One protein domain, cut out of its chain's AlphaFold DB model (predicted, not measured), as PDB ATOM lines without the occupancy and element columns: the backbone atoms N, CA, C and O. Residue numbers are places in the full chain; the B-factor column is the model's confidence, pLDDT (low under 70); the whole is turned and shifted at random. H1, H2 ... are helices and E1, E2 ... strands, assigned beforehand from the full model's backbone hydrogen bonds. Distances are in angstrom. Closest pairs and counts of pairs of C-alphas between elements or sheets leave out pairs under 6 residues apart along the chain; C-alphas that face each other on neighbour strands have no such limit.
ATOM      1  N   ILE A  32      84.807  19.283  60.122       91.44
ATOM      2  CA  ILE A  32      85.502  19.255  58.838       91.44
ATOM      3  C   ILE A  32      86.358  20.516  58.739       91.44
ATOM      4  O   ILE A  32      85.909  21.613  59.059       91.44
ATOM      5  N   VAL A  33      87.604  20.379  58.290       94.44
ATOM      6  CA  VAL A  33      88.479  21.526  58.026       94.44
ATOM      7  C   VAL A  33      88.521  21.773  56.521       94.44
ATOM      8  O   VAL A  33      88.949  20.913  55.755       94.44
ATOM      9  N   LEU A  34      88.063  22.948  56.091       94.25
ATOM     10  CA  LEU A  34      88.083  23.370  54.692       94.25
ATOM     11  C   LEU A  34      89.368  24.163  54.425       94.25
ATOM     12  O   LEU A  34      89.409  25.386  54.542       94.25
ATOM     13  N   ASP A  35      90.431  23.450  54.066       95.69
ATOM     14  CA  ASP A  35      91.790  23.987  53.912       95.69
ATOM     15  C   ASP A  35      92.266  24.085  52.455       95.69
ATOM     16  O   ASP A  35      93.346  24.595  52.172       95.69
ATOM     17  N   SER A  36      91.457  23.634  51.493       93.62
ATOM     18  CA  SER A  36      91.885  23.499  50.089       93.62
ATOM     19  C   SER A  36      92.175  24.837  49.388       93.62
ATOM     20  O   SER A  36      92.657  24.847  48.256       93.62
ATOM     21  N   LEU A  37      91.863  25.956  50.046       94.38
ATOM     22  CA  LEU A  37      92.170  27.327  49.628       94.38
ATOM     23  C   LEU A  37      92.941  28.115  50.705       94.38
ATOM     24  O   LEU A  37      93.101  29.328  50.559       94.38
ATOM     25  N   ALA A  38      93.392  27.454  51.777       94.44
ATOM     26  CA  ALA A  38      94.083  28.097  52.886       94.44
ATOM     27  C   ALA A  38      95.461  28.588  52.423       94.44
ATOM     28  O   ALA A  38      96.386  27.812  52.186       94.44
ATOM     29  N   HIS A  39      95.564  29.899  52.226       93.56
ATOM     30  CA  HIS A  39      96.803  30.564  51.831       93.56
ATOM     31  C   HIS A  39      96.827  32.007  52.332       93.56
ATOM     32  O   HIS A  39      97.659  32.365  53.157       93.56
ATOM     33  N   PHE A  40      95.877  32.827  51.873       93.31
ATOM     34  CA  PHE A  40      95.694  34.205  52.356       93.31
ATOM     35  C   PHE A  40      94.671  34.316  53.495       93.31
ATOM     36  O   PHE A  40      94.515  35.372  54.102       93.31
ATOM     37  N   TYR A  41      93.964  33.224  53.767       94.12
ATOM     38  CA  TYR A  41      93.000  33.092  54.846       94.12
ATOM     39  C   TYR A  41      93.249  31.765  55.555       94.12
ATOM     40  O   TYR A  41      93.708  30.806  54.922       94.12
ATOM     41  N   GLU A  42      92.968  31.739  56.850       95.56
ATOM     42  CA  GLU A  42      92.999  30.540  57.675       95.56
ATOM     43  C   GLU A  42      91.940  29.528  57.198       95.56
ATOM     44  O   GLU A  42      90.930  29.921  56.604       95.56
ATOM     45  N   PRO A  43      92.131  28.219  57.441       96.56
ATOM     46  CA  PRO A  43      91.116  27.218  57.131       96.56
ATOM     47  C   PRO A  43      89.802  27.475  57.877       96.56
ATOM     48  O   PRO A  43      89.804  27.807  59.064       96.56
ATOM     49  N   VAL A  44      88.668  27.226  57.218       96.19
ATOM     50  CA  VAL A  44      87.364  27.240  57.898       96.19
ATOM     51  C   VAL A  44      87.205  25.939  58.676       96.19
ATOM     52  O   VAL A  44      87.344  24.848  58.115       96.19
ATOM     53  N   ARG A  45      86.882  26.041  59.966       94.75
ATOM     54  CA  ARG A  45      86.477  24.899  60.794       94.75
ATOM     55  C   ARG A  45      84.956  24.789  60.741       94.75
ATOM     56  O   ARG A  45      84.257  25.624  61.300       94.75
ATOM     57  N   PHE A  46      84.458  23.780  60.044       93.50
ATOM     58  CA  PHE A  46      83.038  23.555  59.811       93.50
ATOM     59  C   PHE A  46      82.509  22.475  60.761       93.50
ATOM     60  O   PHE A  46      82.942  21.325  60.685       93.50
ATOM     61  N   ASP A  47      81.591  22.831  61.661       94.12
ATOM     62  CA  ASP A  47      80.912  21.867  62.539       94.12
ATOM     63  C   ASP A  47      79.748  21.217  61.779       94.12
ATOM     64  O   ASP A  47      78.631  21.727  61.760       94.12
ATOM     65  N   HIS A  48      80.030  20.108  61.099       92.25
ATOM     66  CA  HIS A  48      79.056  19.352  60.318       92.25
ATOM     67  C   HIS A  48      77.868  18.897  61.166       92.25
ATOM     68  O   HIS A  48      76.734  18.990  60.709       92.25
ATOM     69  N   GLN A  49      78.109  18.457  62.407       90.94
ATOM     70  CA  GLN A  49      77.032  17.993  63.281       90.94
ATOM     71  C   GLN A  49      76.067  19.125  63.635       90.94
ATOM     72  O   GLN A  49      74.862  18.910  63.645       90.94
ATOM     73  N   LEU A  50      76.588  20.325  63.895       92.75
ATOM     74  CA  LEU A  50      75.752  21.496  64.136       92.75
ATOM     75  C   LEU A  50      74.923  21.852  62.900       92.75
ATOM     76  O   LEU A  50      73.755  22.189  63.034       92.75
ATOM     77  N   HIS A  51      75.504  21.792  61.700       93.44
ATOM     78  CA  HIS A  51      74.804  22.235  60.490       93.44
ATOM     79  C   HIS A  51      73.693  21.275  60.047       93.44
ATOM     80  O   HIS A  51      72.687  21.745  59.522       93.44
ATOM     81  N   ILE A  52      73.809  19.966  60.299       90.31
ATOM     82  CA  ILE A  52      72.735  19.010  59.968       90.31
ATOM     83  C   ILE A  52      71.499  19.125  60.875       90.31
ATOM     84  O   ILE A  52      70.468  18.536  60.568       90.31
ATOM     85  N   ASP A  53      71.568  19.908  61.957       90.62
ATOM     86  CA  ASP A  53      70.385  20.275  62.746       90.62
ATOM     87  C   ASP A  53      69.559  21.394  62.068       90.62
ATOM     88  O   ASP A  53      68.407  21.621  62.441       90.62
ATOM     89  N   TYR A  54      70.135  22.092  61.079       89.38
ATOM     90  CA  TYR A  54      69.518  23.224  60.371       89.38
ATOM     91  C   TYR A  54      69.305  22.988  58.872       89.38
ATOM     92  O   TYR A  54      68.540  23.736  58.266       89.38
ATOM     93  N   ALA A  55      69.976  21.997  58.279       88.69
ATOM     94  CA  ALA A  55      69.973  21.756  56.841       88.69
ATOM     95  C   ALA A  55      69.890  20.262  56.496       88.69
ATOM     96  O   ALA A  55      70.471  19.414  57.178       88.69
ATOM     97  N   CYS A  89      83.606  19.400  47.457       86.25
ATOM     98  CA  CYS A  89      83.323  20.459  46.481       86.25
ATOM     99  C   CYS A  89      84.448  20.616  45.441       86.25
ATOM    100  O   CYS A  89      84.190  20.818  44.254       86.25
ATOM    101  N   ARG A  90      85.709  20.451  45.871       87.00
ATOM    102  CA  ARG A  90      86.916  20.594  45.035       87.00
ATOM    103  C   ARG A  90      87.012  19.622  43.858       87.00
ATOM    104  O   ARG A  90      87.770  19.875  42.927       87.00
ATOM    105  N   ASN A  91      86.271  18.518  43.890       83.31
ATOM    106  CA  ASN A  91      86.303  17.536  42.805       83.31
ATOM    107  C   ASN A  91      85.572  18.033  41.555       83.31
ATOM    108  O   ASN A  91      85.866  17.583  40.450       83.31
ATOM    109  N   CYS A  92      84.641  18.972  41.726       81.06
ATOM    110  CA  CYS A  92      83.918  19.604  40.630       81.06
ATOM    111  C   CYS A  92      84.288  21.087  40.486       81.06
ATOM    112  O   CYS A  92      84.387  21.590  39.367       81.06
ATOM    113  N   HIS A  93      84.546  21.777  41.597       86.25
ATOM    114  CA  HIS A  93      84.901  23.192  41.627       86.25
ATOM    115  C   HIS A  93      86.415  23.382  41.742       86.25
ATOM    116  O   HIS A  93      87.033  23.056  42.752       86.25
ATOM    117  N   GLY A  94      87.029  23.954  40.705       88.06
ATOM    118  CA  GLY A  94      88.470  24.196  40.683       88.06
ATOM    119  C   GLY A  94      88.903  25.293  41.660       88.06
ATOM    120  O   GLY A  94      88.217  26.301  41.828       88.06
ATOM    121  N   THR A  95      90.085  25.139  42.257       90.12
ATOM    122  CA  THR A  95      90.696  26.149  43.145       90.12
ATOM    123  C   THR A  95      91.122  27.419  42.405       90.12
ATOM    124  O   THR A  95      91.247  28.487  43.003       90.12
ATOM    125  N   LYS A  96      91.321  27.328  41.085       86.88
ATOM    126  CA  LYS A  96      91.687  28.465  40.243       86.88
ATOM    127  C   LYS A  96      90.506  29.431  40.114       86.88
ATOM    128  O   LYS A  96      89.436  29.057  39.634       86.88
ATOM    129  N   ARG A  97      90.725  30.698  40.474       77.62
ATOM    130  CA  ARG A  97      89.791  31.781  40.143       77.62
ATOM    131  C   ARG A  97      89.794  32.006  38.623       77.62
ATOM    132  O   ARG A  97      90.884  32.146  38.063       77.62
ATOM    133  N   PRO A  98      88.626  32.035  37.954       73.38
ATOM    134  CA  PRO A  98      88.545  32.346  36.534       73.38
ATOM    135  C   PRO A  98      89.199  33.699  36.261       73.38
ATOM    136  O   PRO A  98      88.845  34.697  36.888       73.38
ATOM    137  N   SER A  99      90.167  33.730  35.349       77.62
ATOM    138  CA  SER A  99      90.721  34.985  34.845       77.62
ATOM    139  C   SER A  99      89.894  35.504  33.666       77.62
ATOM    140  O   SER A  99      89.073  34.782  33.092       77.62
ATOM    141  N   ASP A 115      77.424  26.624  34.851       71.81
ATOM    142  CA  ASP A 115      77.363  27.454  36.048       71.81
ATOM    143  C   ASP A 115      78.346  26.989  37.135       71.81
ATOM    144  O   ASP A 115      78.315  27.473  38.262       71.81
ATOM    145  N   ILE A 116      79.277  26.087  36.798       78.44
ATOM    146  CA  ILE A 116      80.318  25.649  37.734       78.44
ATOM    147  C   ILE A 116      81.264  26.821  38.033       78.44
ATOM    148  O   ILE A 116      82.138  27.168  37.232       78.44
ATOM    149  N   VAL A 117      81.097  27.410  39.214       86.00
ATOM    150  CA  VAL A 117      81.972  28.446  39.772       86.00
ATOM    151  C   VAL A 117      83.281  27.858  40.314       86.00
ATOM    152  O   VAL A 117      83.437  26.644  40.450       86.00
ATOM    153  N   SER A 118      84.243  28.725  40.646       90.81
ATOM    154  CA  SER A 118      85.435  28.303  41.402       90.81
ATOM    155  C   SER A 118      85.071  27.770  42.785       90.81
ATOM    156  O   SER A 118      84.005  28.083  43.308       90.81
ATOM    157  N   LEU A 119      85.993  27.041  43.413       92.44
ATOM    158  CA  LEU A 119      85.812  26.500  44.758       92.44
ATOM    159  C   LEU A 119      85.492  27.587  45.791       92.44
ATOM    160  O   LEU A 119      84.616  27.396  46.624       92.44
ATOM    161  N   ALA A 120      86.142  28.751  45.690       93.31
ATOM    162  CA  ALA A 120      85.847  29.890  46.560       93.31
ATOM    163  C   ALA A 120      84.405  30.389  46.370       93.31
ATOM    164  O   ALA A 120      83.715  30.675  47.340       93.31
ATOM    165  N   GLY A 121      83.946  30.462  45.117       92.44
ATOM    166  CA  GLY A 121      82.569  30.841  44.801       92.44
ATOM    167  C   GLY A 121      81.559  29.822  45.322       92.44
ATOM    168  O   GLY A 121      80.556  30.221  45.893       92.44
ATOM    169  N   ALA A 122      81.849  28.525  45.178       91.75
ATOM    170  CA  ALA A 122      80.980  27.458  45.665       91.75
ATOM    171  C   ALA A 122      80.800  27.523  47.188       91.75
ATOM    172  O   ALA A 122      79.672  27.464  47.663       91.75
ATOM    173  N   TYR A 123      81.889  27.721  47.940       94.31
ATOM    174  CA  TYR A 123      81.804  27.904  49.389       94.31
ATOM    175  C   TYR A 123      81.010  29.154  49.766       94.31
ATOM    176  O   TYR A 123      80.098  29.063  50.577       94.31
ATOM    177  N   HIS A 124      81.321  30.313  49.176       95.00
ATOM    178  CA  HIS A 124      80.641  31.556  49.545       95.00
ATOM    179  C   HIS A 124      79.151  31.532  49.218       95.00
ATOM    180  O   HIS A 124      78.369  31.947  50.059       95.00
ATOM    181  N   ILE A 125      78.759  31.034  48.044       92.25
ATOM    182  CA  ILE A 125      77.344  30.915  47.671       92.25
ATOM    183  C   ILE A 125      76.637  29.992  48.665       92.25
ATOM    184  O   ILE A 125      75.685  30.404  49.306       92.25
ATOM    185  N   ASN A 126      77.154  28.779  48.881       92.00
ATOM    186  CA  ASN A 126      76.484  27.812  49.748       92.00
ATOM    187  C   ASN A 126      76.372  28.285  51.209       92.00
ATOM    188  O   ASN A 126      75.315  28.167  51.822       92.00
ATOM    189  N   CYS A 127      77.459  28.814  51.778       94.19
ATOM    190  CA  CYS A 127      77.480  29.234  53.177       94.19
ATOM    191  C   CYS A 127      76.713  30.544  53.398       94.19
ATOM    192  O   CYS A 127      75.890  30.617  54.306       94.19
ATOM    193  N   LEU A 128      76.972  31.576  52.584       96.06
ATOM    194  CA  LEU A 128      76.365  32.891  52.795       96.06
ATOM    195  C   LEU A 128      74.880  32.883  52.450       96.06
ATOM    196  O   LEU A 128      74.112  33.472  53.202       96.06
ATOM    197  N   ASP A 129      74.462  32.206  51.375       94.25
ATOM    198  CA  ASP A 129      73.051  32.197  50.981       94.25
ATOM    199  C   ASP A 129      72.193  31.525  52.057       94.25
ATOM    200  O   ASP A 129      71.146  32.056  52.420       94.25
ATOM    201  N   CYS A 130      72.654  30.400  52.623       95.06
ATOM    202  CA  CYS A 130      71.947  29.742  53.719       95.06
ATOM    203  C   CYS A 130      71.926  30.623  54.974       95.06
ATOM    204  O   CYS A 130      70.844  30.903  55.486       95.06
ATOM    205  N   HIS A 131      73.079  31.139  55.423       96.19
ATOM    206  CA  HIS A 131      73.142  32.003  56.610       96.19
ATOM    207  C   HIS A 131      72.251  33.246  56.488       96.19
ATOM    208  O   HIS A 131      71.592  33.639  57.446       96.19
ATOM    209  N   GLN A 132      72.185  33.840  55.295       95.75
ATOM    210  CA  GLN A 132      71.282  34.953  55.005       95.75
ATOM    211  C   GLN A 132      69.814  34.517  54.986       95.75
ATOM    212  O   GLN A 132      68.964  35.234  55.507       95.75
ATOM    213  N   ALA A 133      69.501  33.363  54.392       94.19
ATOM    214  CA  ALA A 133      68.133  32.865  54.281       94.19
ATOM    215  C   ALA A 133      67.515  32.525  55.643       94.19
ATOM    216  O   ALA A 133      66.321  32.754  55.841       94.19
ATOM    217  N   VAL A 134      68.317  31.998  56.572       92.75
ATOM    218  CA  VAL A 134      67.866  31.620  57.921       92.75
ATOM    219  C   VAL A 134      68.142  32.693  58.981       92.75
ATOM    220  O   VAL A 134      67.782  32.494  60.138       92.75
ATOM    221  N   ASP A 135      68.765  33.812  58.595       95.00
ATOM    222  CA  ASP A 135      69.196  34.903  59.484       95.00
ATOM    223  C   ASP A 135      70.026  34.405  60.687       95.00
ATOM    224  O   ASP A 135      69.834  34.810  61.835       95.00
ATOM    225  N   ALA A 136      70.943  33.463  60.432       93.19
ATOM    226  CA  ALA A 136      71.814  32.880  61.450       93.19
ATOM    227  C   ALA A 136      73.186  32.503  60.881       93.19
ATOM    228  O   ALA A 136      73.317  32.123  59.723       93.19
ATOM    229  N   GLY A 137      74.212  32.549  61.733       93.44
ATOM    230  CA  GLY A 137      75.591  32.246  61.348       93.44
ATOM    231  C   GLY A 137      76.368  33.458  60.812       93.44
ATOM    232  O   GLY A 137      75.827  34.558  60.681       93.44
ATOM    233  N   PRO A 138      77.679  33.297  60.565       95.38
ATOM    234  CA  PRO A 138      78.543  34.381  60.110       95.38
ATOM    235  C   PRO A 138      78.295  34.762  58.644       95.38
ATOM    236  O   PRO A 138      78.322  33.910  57.755       95.38
ATOM    237  N   ILE A 139      78.129  36.058  58.382       94.62
ATOM    238  CA  ILE A 139      78.051  36.633  57.024       94.62
ATOM    239  C   ILE A 139      79.143  37.678  56.754       94.62
ATOM    240  O   ILE A 139      79.298  38.142  55.625       94.62
ATOM    241  N   GLU A 140      79.917  38.034  57.780       91.44
ATOM    242  CA  GLU A 140      81.015  38.990  57.679       91.44
ATOM    243  C   GLU A 140      82.297  38.320  57.167       91.44
ATOM    244  O   GLU A 140      82.579  37.149  57.432       91.44
ATOM    245  N   CYS A 141      83.125  39.095  56.462       87.06
ATOM    246  CA  CYS A 141      84.259  38.600  55.674       87.06
ATOM    247  C   CYS A 141      85.268  37.735  56.449       87.06
ATOM    248  O   CYS A 141      85.899  36.856  55.862       87.06
ATOM    249  N   ILE A 142      85.471  38.030  57.735       90.50
ATOM    250  CA  ILE A 142      86.507  37.408  58.574       90.50
ATOM    251  C   ILE A 142      85.938  36.540  59.698       90.50
ATOM    252  O   ILE A 142      86.702  36.007  60.501       90.50
ATOM    253  N   ASP A 143      84.617  36.381  59.757       91.12
ATOM    254  CA  ASP A 143      83.970  35.609  60.820       91.12
ATOM    255  C   ASP A 143      83.958  34.105  60.506       91.12
ATOM    256  O   ASP A 143      83.921  33.283  61.417       91.12
ATOM    257  N   CYS A 144      84.072  33.735  59.225       93.50
ATOM    258  CA  CYS A 144      84.247  32.344  58.791       93.50
ATOM    259  C   CYS A 144      85.725  31.920  58.768       93.50
ATOM    260  O   CYS A 144      86.063  30.795  59.134       93.50
ATOM    261  N   HIS A 145      86.602  32.812  58.298       94.75
ATOM    262  CA  HIS A 145      88.038  32.581  58.150       94.75
ATOM    263  C   HIS A 145      88.829  33.887  58.323       94.75
ATOM    264  O   HIS A 145      88.613  34.873  57.616       94.75
ATOM    265  N   ALA A 146      89.786  33.900  59.247       93.56
ATOM    266  CA  ALA A 146      90.645  35.059  59.469       93.56
ATOM    267  C   ALA A 146      91.720  35.189  58.376       93.56
ATOM    268  O   ALA A 146      92.011  34.235  57.658       93.56
ATOM    269  N   PHE A 147      92.340  36.362  58.252       92.69
ATOM    270  CA  PHE A 147      93.514  36.527  57.392       92.69
ATOM    271  C   PHE A 147      94.746  35.840  57.987       92.69
ATOM    272  O   PHE A 147      95.040  36.030  59.170       92.69
ATOM    273  N   THR A 148      95.527  35.170  57.138       93.94
ATOM    274  CA  THR A 148      96.911  34.784  57.464       93.94
ATOM    275  C   THR A 148      97.827  36.011  57.433       93.94
ATOM    276  O   THR A 148      97.460  37.070  56.907       93.94
ATOM    277  N   GLU A 149      99.059  35.888  57.925       92.38
ATOM    278  CA  GLU A 149     100.062  36.956  57.804       92.38
ATOM    279  C   GLU A 149     100.409  37.264  56.338       92.38
ATOM    280  O   GLU A 149     100.579  38.424  55.952       92.38
ATOM    281  N   GLU A 150     100.474  36.239  55.491       94.25
ATOM    282  CA  GLU A 150     100.641  36.371  54.045       94.25
ATOM    283  C   GLU A 150      99.453  37.103  53.420       94.25
ATOM    284  O   GLU A 150      99.647  37.988  52.585       94.25
ATOM    285  N   GLY A 151      98.230  36.782  53.847       93.00
ATOM    286  CA  GLY A 151      97.014  37.451  53.400       93.00
ATOM    287  C   GLY A 151      96.998  38.926  53.754       93.00
ATOM    288  O   GLY A 151      96.772  39.761  52.880       93.00
ATOM    289  N   LYS A 152      97.319  39.268  55.007       92.12
ATOM    290  CA  LYS A 152      97.427  40.666  55.453       92.12
ATOM    291  C   LYS A 152      98.408  41.456  54.588       92.12
ATOM    292  O   LYS A 152      98.081  42.554  54.141       92.12
ATOM    293  N   LYS A 153      99.577  40.879  54.286       92.75
ATOM    294  CA  LYS A 153     100.580  41.495  53.400       92.75
ATOM    295  C   LYS A 153     100.070  41.645  51.968       92.75
ATOM    296  O   LYS A 153     100.236  42.711  51.382       92.75
ATOM    297  N   PHE A 154      99.453  40.598  51.420       91.12
ATOM    298  CA  PHE A 154      98.948  40.575  50.047       91.12
ATOM    299  C   PHE A 154      97.837  41.605  49.818       91.12
ATOM    300  O   PHE A 154      97.834  42.293  48.803       91.12
ATOM    301  N   PHE A 155      96.917  41.744  50.775       88.81
ATOM    302  CA  PHE A 155      95.810  42.701  50.709       88.81
ATOM    303  C   PHE A 155      96.153  44.082  51.285       88.81
ATOM    304  O   PHE A 155      95.275  44.935  51.371       88.81
ATOM    305  N   HIS A 156      97.415  44.315  51.667       90.00
ATOM    306  CA  HIS A 156      97.892  45.577  52.241       90.00
ATOM    307  C   HIS A 156      97.065  46.051  53.448       90.00
ATOM    308  O   HIS A 156      96.773  47.240  53.595       90.00
TER     309      HIS A 156
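What this domain is: This is residues 32 to 55, 89 to 99 and 115 to 156 of the 172 residues of a protein of Desulfofustis sp. PB-SRB1 (UniProt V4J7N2). One long helix, H2, and a small hairpin of two short strands, E1 and E2, sit among loops; after H2, residues 135 to 148 fold back past the hairpin to the short helix H3 at one end of the longest axis, while the tiny helix H1 follows E2 towards the other end. The 77 printed residues run E1, E2, H1, H2, H3; the two-strand sheet, order E1 - E2, is antiparallel, and the class is mixed, helices and strands, with under half of the residues in named elements. The whole is compact, with a radius of gyration of the C-alphas of 13.2 A and spans of 37 by 27 by 21 A.

How they stand to each other: Look first at E1, residues 32 to 34, and E2, residues 44 to 47: this hairpin is antiparallel at 157 degrees, with N 32 and O 46 at 2.8 A and N 34 and O 44 at 2.9 A, within hydrogen-bond range. C-alphas 33 and 45 face each other at 4.8 A. A tight link leads from E2 to H1, residues 48 to 51; the closest C-alphas of E1 and H1 are those of Ile 32 and His 48, 6.6 A apart. H2, residues 119 to 134, is apart from E1, E2 and H1. H3, residues 149 to 154, is apart from the other four elements. Every O i to N i+4 pair is within hydrogen-bond range in H3, 11 of 12 are in H2, and H1 is too short for such a pair.

Where its parts are: Find C-alpha 32 at (85.502, 19.255, 58.838), where E1 begins; it spans 6.4 A, E2 9.6 A and H1 5.1 A. From C-alpha 119 at (85.812, 26.500, 44.758), H2 runs 22.8 A. H3 spans 8.6 A and ends at C-alpha 154, (98.948, 40.575, 50.047).

The domain as a whole: The C-alphas farthest apart, those of Asp 53 and His 156, are 38.8 A apart. At the cuts, C-alphas 55 and 89 are 16.9 A apart, and 99 and 115 are 15.4 A apart. The link from H2 to H3 is long, 14 residues. No printed residue has a pLDDT under 70.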